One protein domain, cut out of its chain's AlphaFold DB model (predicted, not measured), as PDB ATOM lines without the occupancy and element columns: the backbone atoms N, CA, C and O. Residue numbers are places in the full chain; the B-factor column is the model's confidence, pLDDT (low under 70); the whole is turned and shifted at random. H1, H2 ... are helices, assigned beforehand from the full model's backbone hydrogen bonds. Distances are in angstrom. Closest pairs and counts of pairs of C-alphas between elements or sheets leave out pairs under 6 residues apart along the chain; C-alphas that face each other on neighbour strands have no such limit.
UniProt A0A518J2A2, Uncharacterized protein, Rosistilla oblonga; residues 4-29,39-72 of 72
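What this domain is: This is residues 4 to 29 and 39 to 72 of the 72 residues of an uncharacterized protein of Rosistilla oblonga (UniProt A0A518J2A2). Look for an open frame of helices in two pieces with an empty middle: in one piece the long helix H2 has the short H1 near its first turns, and in the other H3 and H4 are strung one after the other on a stretched link, residues 53 to 59. You will find 60 printed residues with four named helices, in the order H1, H2, H3, H4 along the chain, and no named strand. The class is all helix, with 46 of the 60 residues in the named helices. The whole is extended, with a radius of gyration of the C-alphas of 17.4 A, and the C-alphas span 45 by 32 by 24 A.

Where its parts are: Begin with the longest helix, H2, residues 12 to 27. Find C-alpha 12 at (-58.417, -32.226, 8.377); from there H2 runs 22.5 A to C-alpha 27 at (-54.466, -31.896, 30.514), with z rising while y ends close to where it began. Before it stands H1, residues 4 to 8, 6.1 A from first to last C-alpha. Beyond the cut, H3 takes residues 39 to 52 and is 20.3 A long. H4, residues 60 to 70, measures 15.4 A and ends at C-alpha 70, at (-52.012, -10.246, 11.390).

How they stand to each other: Start again at H2, which is close to H1 but not clearly touching it: 1 pair of their C-alphas is within 8 A. Their closest C-alphas, those of Ile 7 and Gln 15, are 6.8 A apart, and their centres are 14.0 A apart. A tight link, residues 9 to 11, joins H1 to H2. H2 is apart from H3 and from H4, and H1 is apart from both as well. H3 and H4 are apart too, and the link between them, residues 53 to 59, is short. Look along the backbone of H1, H2, H3 and H4: every O i to N i+4 pair inside them is within hydrogen-bond range. Residues 19 to 29, of which 19 to 27 belong to H2, stand free, and so do residues 57 to 72, of which 60 to 70 belong to H4.

The domain as a whole: Find Gly 9 and Asp 52 for the two C-alphas farthest apart, at 45.6 A. Residues 30 to 38 are cut out and not printed, and across this cut C-alpha 29 is 17.5 A from C-alpha 39. Of the links that are printed whole, none is long. The mean pLDDT of the printed part is 93.1; residue 72, the chain's last residue, is under 70.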
ATOM      1  N   GLU A   4     -46.505 -40.521  12.363       91.06
ATOM      2  CA  GLU A   4     -46.597 -39.583  11.235       91.06
ATOM      3  C   GLU A   4     -47.462 -40.159  10.108       91.06
ATOM      4  O   GLU A   4     -48.441 -39.544   9.704       91.06
ATOM      5  N   THR A   5     -47.207 -41.409   9.705       92.25
ATOM      6  CA  THR A   5     -47.978 -42.088   8.651       92.25
ATOM      7  C   THR A   5     -49.459 -42.262   9.014       92.25
ATOM      8  O   THR A   5     -50.309 -42.294   8.129       92.25
ATOM      9  N   ILE A   6     -49.786 -42.391  10.305       93.31
ATOM     10  CA  ILE A   6     -51.179 -42.483  10.773       93.31
ATOM     11  C   ILE A   6     -51.866 -41.116  10.670       93.31
ATOM     12  O   ILE A   6     -52.992 -41.037  10.186       93.31
ATOM     13  N   ILE A   7     -51.189 -40.048  11.101       94.56
ATOM     14  CA  ILE A   7     -51.717 -38.675  11.078       94.56
ATOM     15  C   ILE A   7     -51.886 -38.169   9.637       94.56
ATOM     16  O   ILE A   7     -52.869 -37.487   9.343       94.56
ATOM     17  N   ASP A   8     -50.982 -38.546   8.732       94.50
ATOM     18  CA  ASP A   8     -51.070 -38.219   7.303       94.50
ATOM     19  C   ASP A   8     -52.294 -38.856   6.630       94.50
ATOM     20  O   ASP A   8     -52.835 -38.314   5.667       94.50
ATOM     21  N   GLY A   9     -52.759 -39.997   7.147       95.06
ATOM     22  CA  GLY A   9     -53.966 -40.669   6.670       95.06
ATOM     23  C   GLY A   9     -55.276 -40.029   7.144       95.06
ATOM     24  O   GLY A   9     -56.342 -40.421   6.671       95.06
ATOM     25  N   PHE A  10     -55.228 -39.073   8.077       97.12
ATOM     26  CA  PHE A  10     -56.414 -38.396   8.598       97.12
ATOM     27  C   PHE A  10     -56.852 -37.239   7.695       97.12
ATOM     28  O   PHE A  10     -56.041 -36.454   7.206       97.12
ATOM     29  N   SER A  11     -58.167 -37.072   7.541       97.50
ATOM     30  CA  SER A  11     -58.735 -35.823   7.033       97.50
ATOM     31  C   SER A  11     -58.437 -34.661   7.992       97.50
ATOM     32  O   SER A  11     -58.108 -34.863   9.162       97.50
ATOM     33  N   ARG A  12     -58.605 -33.417   7.527       96.50
ATOM     34  CA  ARG A  12     -58.417 -32.226   8.377       96.50
ATOM     35  C   ARG A  12     -59.289 -32.246   9.633       96.50
ATOM     36  O   ARG A  12     -58.797 -31.943  10.716       96.50
ATOM     37  N   ASP A  13     -60.545 -32.655   9.504       97.44
ATOM     38  CA  ASP A  13     -61.464 -32.748  10.642       97.44
ATOM     39  C   ASP A  13     -61.007 -33.823  11.636       97.44
ATOM     40  O   ASP A  13     -61.026 -33.609  12.846       97.44
ATOM     41  N   GLN A  14     -60.513 -34.958  11.131       97.50
ATOM     42  CA  GLN A  14     -59.967 -36.030  11.963       97.50
ATOM     43  C   GLN A  14     -58.685 -35.602  12.689       97.50
ATOM     44  O   GLN A  14     -58.520 -35.940  13.859       97.50
ATOM     45  N   GLN A  15     -57.808 -34.828  12.041       96.38
ATOM     46  CA  GLN A  15     -56.624 -34.248  12.685       96.38
ATOM     47  C   GLN A  15     -57.019 -33.318  13.839       96.38
ATOM     48  O   GLN A  15     -56.462 -33.433  14.931       96.38
ATOM     49  N   SER A  16     -58.015 -32.453  13.633       96.62
ATOM     50  CA  SER A  16     -58.523 -31.550  14.674       96.62
ATOM     51  C   SER A  16     -59.125 -32.314  15.857       96.62
ATOM     52  O   SER A  16     -58.755 -32.061  17.002       96.62
ATOM     53  N   ILE A  17     -59.976 -33.312  15.594       96.88
ATOM     54  CA  ILE A  17     -60.567 -34.159  16.645       96.88
ATOM     55  C   ILE A  17     -59.473 -34.916  17.412       96.88
ATOM     56  O   ILE A  17     -59.495 -34.965  18.642       96.88
ATOM     57  N   ALA A  18     -58.489 -35.482  16.708       95.81
ATOM     58  CA  ALA A  18     -57.374 -36.189  17.331       95.81
ATOM     59  C   ALA A  18     -56.543 -35.259  18.231       95.81
ATOM     60  O   ALA A  18     -56.184 -35.645  19.345       95.81
ATOM     61  N   MET A  19     -56.289 -34.027  17.779       95.44
ATOM     62  CA  MET A  19     -55.605 -32.998  18.561       95.44
ATOM     63  C   MET A  19     -56.384 -32.650  19.838       95.44
ATOM     64  O   MET A  19     -55.792 -32.624  20.916       95.44
ATOM     65  N   GLU A  20     -57.702 -32.449  19.757       95.62
ATOM     66  CA  GLU A  20     -58.546 -32.158  20.925       95.62
ATOM     67  C   GLU A  20     -58.585 -33.316  21.930       95.62
ATOM     68  O   GLU A  20     -58.467 -33.106  23.140       95.62
ATOM     69  N   MET A  21     -58.716 -34.554  21.445       94.69
ATOM     70  CA  MET A  21     -58.707 -35.748  22.294       94.69
ATOM     71  C   MET A  21     -57.367 -35.914  23.013       94.69
ATOM     72  O   MET A  21     -57.339 -36.203  24.214       94.69
ATOM     73  N   LEU A  22     -56.261 -35.716  22.291       90.62
ATOM     74  CA  LEU A  22     -54.921 -35.771  22.860       90.62
ATOM     75  C   LEU A  22     -54.738 -34.677  23.913       90.62
ATOM     76  O   LEU A  22     -54.314 -34.972  25.028       90.62
ATOM     77  N   TRP A  23     -55.132 -33.442  23.598       89.81
ATOM     78  CA  TRP A  23     -55.080 -32.319  24.527       89.81
ATOM     79  C   TRP A  23     -55.880 -32.588  25.807       89.81
ATOM     80  O   TRP A  23     -55.359 -32.437  26.915       89.81
ATOM     81  N   LYS A  24     -57.129 -33.052  25.678       90.62
ATOM     82  CA  LYS A  24     -57.981 -33.414  26.818       90.62
ATOM     83  C   LYS A  24     -57.323 -34.480  27.691       90.62
ATOM     84  O   LYS A  24     -57.379 -34.388  28.911       90.62
ATOM     85  N   ARG A  25     -56.683 -35.479  27.085       88.06
ATOM     86  CA  ARG A  25     -55.999 -36.540  27.829       88.06
ATOM     87  C   ARG A  25     -54.756 -36.032  28.561       88.06
ATOM     88  O   ARG A  25     -54.565 -36.381  29.719       88.06
ATOM     89  N   LEU A  26     -53.928 -35.216  27.908       84.19
ATOM     90  CA  LEU A  26     -52.701 -34.675  28.505       84.19
ATOM     91  C   LEU A  26     -53.002 -33.692  29.647       84.19
ATOM     92  O   LEU A  26     -52.319 -33.698  30.665       84.19
ATOM     93  N   SER A  27     -54.060 -32.893  29.510       84.25
ATOM     94  CA  SER A  27     -54.466 -31.896  30.514       84.25
ATOM     95  C   SER A  27     -55.161 -32.477  31.752       84.25
ATOM     96  O   SER A  27     -55.256 -31.796  32.768       84.25
ATOM     97  N   GLN A  28     -55.628 -33.729  31.707       85.31
ATOM     98  CA  GLN A  28     -56.294 -34.393  32.838       85.31
ATOM     99  C   GLN A  28     -55.338 -34.873  33.937       85.31
ATOM    100  O   GLN A  28     -55.788 -35.238  35.022       85.31
ATOM    101  N   SER A  29     -54.034 -34.924  33.679       74.69
ATOM    102  CA  SER A  29     -53.043 -35.359  34.669       74.69
ATOM    103  C   SER A  29     -51.784 -34.499  34.571       74.69
ATOM    104  O   SER A  29     -50.742 -34.994  34.140       74.69
ATOM    105  N   HIS A  39     -39.050 -27.403  26.829       88.06
ATOM    106  CA  HIS A  39     -39.970 -26.389  27.357       88.06
ATOM    107  C   HIS A  39     -39.276 -25.470  28.363       88.06
ATOM    108  O   HIS A  39     -39.517 -24.264  28.369       88.06
ATOM    109  N   GLN A  40     -38.385 -26.030  29.183       89.19
ATOM    110  CA  GLN A  40     -37.609 -25.257  30.143       89.19
ATOM    111  C   GLN A  40     -36.686 -24.251  29.447       89.19
ATOM    112  O   GLN A  40     -36.593 -23.113  29.900       89.19
ATOM    113  N   ASP A  41     -36.057 -24.650  28.342       93.50
ATOM    114  CA  ASP A  41     -35.124 -23.798  27.603       93.50
ATOM    115  C   ASP A  41     -35.836 -22.562  27.042       93.50
ATOM    116  O   ASP A  41     -35.372 -21.441  27.233       93.50
ATOM    117  N   ILE A  42     -37.027 -22.744  26.455       93.94
ATOM    118  CA  ILE A  42     -37.843 -21.633  25.936       93.94
ATOM    119  C   ILE A  42     -38.296 -20.698  27.063       93.94
ATOM    120  O   ILE A  42     -38.310 -19.478  26.896       93.94
ATOM    121  N   VAL A  43     -38.696 -21.245  28.215       93.38
ATOM    122  CA  VAL A  43     -39.086 -20.417  29.366       93.38
ATOM    123  C   VAL A  43     -37.893 -19.603  29.863       93.38
ATOM    124  O   VAL A  43     -38.044 -18.411  30.118       93.38
ATOM    125  N   ALA A  44     -36.714 -20.218  29.972       94.19
ATOM    126  CA  ALA A  44     -35.499 -19.539  30.404       94.19
ATOM    127  C   ALA A  44     -35.093 -18.417  29.437       94.19
ATOM    128  O   ALA A  44     -34.791 -17.314  29.888       94.19
ATOM    129  N   GLU A  45     -35.154 -18.672  28.127       95.88
ATOM    130  CA  GLU A  45     -34.884 -17.680  27.081       95.88
ATOM    131  C   GLU A  45     -35.801 -16.455  27.214       95.88
ATOM    132  O   GLU A  45     -35.322 -15.325  27.282       95.88
ATOM    133  N   ARG A  46     -37.116 -16.670  27.348       95.19
ATOM    134  CA  ARG A  46     -38.086 -15.570  27.489       95.19
ATOM    135  C   ARG A  46     -37.914 -14.791  28.787       95.19
ATOM    136  O   ARG A  46     -38.026 -13.571  28.811       95.19
ATOM    137  N   VAL A  47     -37.621 -15.484  29.889       96.12
ATOM    138  CA  VAL A  47     -37.341 -14.822  31.171       96.12
ATOM    139  C   VAL A  47     -36.084 -13.957  31.072       96.12
ATOM    140  O   VAL A  47     -36.097 -12.836  31.578       96.12
ATOM    141  N   ALA A  48     -35.033 -14.432  30.400       97.00
ATOM    142  CA  ALA A  48     -33.829 -13.641  30.160       97.00
ATOM    143  C   ALA A  48     -34.137 -12.396  29.312       97.00
ATOM    144  O   ALA A  48     -33.743 -11.297  29.696       97.00
ATOM    145  N   GLY A  49     -34.938 -12.545  28.250       97.00
ATOM    146  CA  GLY A  49     -35.374 -11.425  27.411       97.00
ATOM    147  C   GLY A  49     -36.190 -10.365  28.165       97.00
ATOM    148  O   GLY A  49     -36.090  -9.165  27.915       97.00
ATOM    149  N   LEU A  50     -36.989 -10.778  29.151       96.50
ATOM    150  CA  LEU A  50     -37.692  -9.836  30.029       96.50
ATOM    151  C   LEU A  50     -36.736  -9.102  30.981       96.50
ATOM    152  O   LEU A  50     -36.974  -7.942  31.314       96.50
ATOM    153  N   GLN A  51     -35.681  -9.774  31.445       96.31
ATOM    154  CA  GLN A  51     -34.691  -9.204  32.365       96.31
ATOM    155  C   GLN A  51     -33.730  -8.237  31.670       96.31
ATOM    156  O   GLN A  51     -33.352  -7.230  32.266       96.31
ATOM    157  N   ASP A  52     -33.338  -8.530  30.431       96.31
ATOM    158  CA  ASP A  52     -32.446  -7.680  29.635       96.31
ATOM    159  C   ASP A  52     -33.183  -6.570  28.858       96.31
ATOM    160  O   ASP A  52     -32.549  -5.651  28.335       96.31
ATOM    161  N   GLY A  53     -34.520  -6.615  28.837       95.38
ATOM    162  CA  GLY A  53     -35.386  -5.616  28.213       95.38
ATOM    163  C   GLY A  53     -35.599  -5.806  26.709       95.38
ATOM    164  O   GLY A  53     -36.145  -4.908  26.063       95.38
ATOM    165  N   THR A  54     -35.184  -6.937  26.135       95.19
ATOM    166  CA  THR A  54     -35.436  -7.284  24.727       95.19
ATOM    167  C   THR A  54     -36.841  -7.841  24.486       95.19
ATOM    168  O   THR A  54     -37.360  -7.731  23.372       95.19
ATOM    169  N   GLU A  55     -37.501  -8.359  25.524       94.94
ATOM    170  CA  GLU A  55     -38.913  -8.741  25.510       94.94
ATOM    171  C   GLU A  55     -39.767  -7.828  26.400       94.94
ATOM    172  O   GLU A  55     -39.299  -7.175  27.331       94.94
ATOM    173  N   SER A  56     -41.071  -7.794  26.118       92.06
ATOM    174  CA  SER A  56     -42.044  -7.067  26.932       92.06
ATOM    175  C   SER A  56     -43.314  -7.883  27.130       92.06
ATOM    176  O   SER A  56     -43.764  -8.619  26.248       92.06
ATOM    177  N   LEU A  57     -43.908  -7.736  28.313       92.69
ATOM    178  CA  LEU A  57     -45.233  -8.270  28.590       92.69
ATOM    179  C   LEU A  57     -46.287  -7.382  27.928       92.69
ATOM    180  O   LEU A  57     -46.172  -6.158  27.906       92.69
ATOM    181  N   SER A  58     -47.345  -8.003  27.424       93.38
ATOM    182  CA  SER A  58     -48.513  -7.296  26.908       93.38
ATOM    183  C   SER A  58     -49.778  -7.866  27.510       93.38
ATOM    184  O   SER A  58     -49.840  -9.073  27.762       93.38
ATOM    185  N   ASP A  59     -50.809  -7.035  27.634       96.38
ATOM    186  CA  ASP A  59     -52.131  -7.517  28.003       96.38
ATOM    187  C   ASP A  59     -52.635  -8.575  27.005       96.38
ATOM    188  O   ASP A  59     -52.339  -8.545  25.803       96.38
ATOM    189  N   TRP A  60     -53.400  -9.542  27.509       95.12
ATOM    190  CA  TRP A  60     -53.919 -10.635  26.695       95.12
ATOM    191  C   TRP A  60     -54.913 -10.160  25.626       95.12
ATOM    192  O   TRP A  60     -54.975 -10.735  24.536       95.12
ATOM    193  N   ALA A  61     -55.689  -9.110  25.904       95.94
ATOM    194  CA  ALA A  61     -56.570  -8.489  24.923       95.94
ATOM    195  C   ALA A  61     -55.763  -7.860  23.779       95.94
ATOM    196  O   ALA A  61     -56.083  -8.093  22.610       95.94
ATOM    197  N   ASP A  62     -54.673  -7.159  24.099       96.12
ATOM    198  CA  ASP A  62     -53.786  -6.558  23.098       96.12
ATOM    199  C   ASP A  62     -53.079  -7.623  22.257       96.12
ATOM    200  O   ASP A  62     -52.988  -7.496  21.035       96.12
ATOM    201  N   ALA A  63     -52.615  -8.708  22.885       94.81
ATOM    202  CA  ALA A  63     -52.017  -9.838  22.178       94.81
ATOM    203  C   ALA A  63     -53.003 -10.477  21.187       94.81
ATOM    204  O   ALA A  63     -52.655 -10.694  20.024       94.81
ATOM    205  N   LYS A  64     -54.249 -10.718  21.615       94.88
ATOM    206  CA  LYS A  64     -55.306 -11.248  20.743       94.88
ATOM    207  C   LYS A  64     -55.619 -10.314  19.581       94.88
ATOM    208  O   LYS A  64     -55.745 -10.787  18.454       94.88
ATOM    209  N   LYS A  65     -55.693  -9.005  19.833       96.06
ATOM    210  CA  LYS A  65     -55.911  -8.006  18.784       96.06
ATOM    211  C   LYS A  65     -54.795  -8.043  17.738       96.06
ATOM    212  O   LYS A  65     -55.089  -8.196  16.560       96.06
ATOM    213  N   ARG A  66     -53.523  -8.022  18.162       94.31
ATOM    214  CA  ARG A  66     -52.371  -8.117  17.242       94.31
ATOM    215  C   ARG A  66     -52.398  -9.388  16.388       94.31
ATOM    216  O   ARG A  66     -52.055  -9.336  15.210       94.31
ATOM    217  N   LEU A  67     -52.782 -10.526  16.970       93.75
ATOM    218  CA  LEU A  67     -52.892 -11.793  16.236       93.75
ATOM    219  C   LEU A  67     -54.023 -11.762  15.206       93.75
ATOM    220  O   LEU A  67     -53.812 -12.177  14.069       93.75
ATOM    221  N   ALA A  68     -55.195 -11.248  15.584       94.12
ATOM    222  CA  ALA A  68     -56.326 -11.101  14.673       94.12
ATOM    223  C   ALA A  68     -55.996 -10.160  13.504       94.12
ATOM    224  O   ALA A  68     -56.287 -10.495  12.359       94.12
ATOM    225  N   ASP A  69     -55.329  -9.036  13.781       95.75
ATOM    226  CA  ASP A  69     -54.918  -8.065  12.763       95.75
ATOM    227  C   ASP A  69     -53.889  -8.653  11.779       95.75
ATOM    228  O   ASP A  69     -53.882  -8.288  10.608       95.75
ATOM    229  N   ARG A  70     -53.035  -9.586  12.225       94.25
ATOM    230  CA  ARG A  70     -52.012 -10.246  11.390       94.25
ATOM    231  C   ARG A  70     -52.554 -11.388  10.522       94.25
ATOM    232  O   ARG A  70     -51.913 -11.754   9.542       94.25
ATOM    233  N   LEU A  71     -53.671 -11.993  10.917       89.06
ATOM    234  CA  LEU A  71     -54.294 -13.125  10.218       89.06
ATOM    235  C   LEU A  71     -55.398 -12.696   9.237       89.06
ATOM    236  O   LEU A  71     -56.023 -13.557   8.618       89.06
ATOM    237  N   ARG A  72     -55.648 -11.390   9.129       66.38
ATOM    238  CA  ARG A  72     -56.605 -10.783   8.206       66.38
ATOM    239  C   ARG A  72     -55.931 -10.381   6.899       66.38
ATOM    240  O   ARG A  72     -56.625 -10.481   5.864       66.38
TER     241      ARG A  72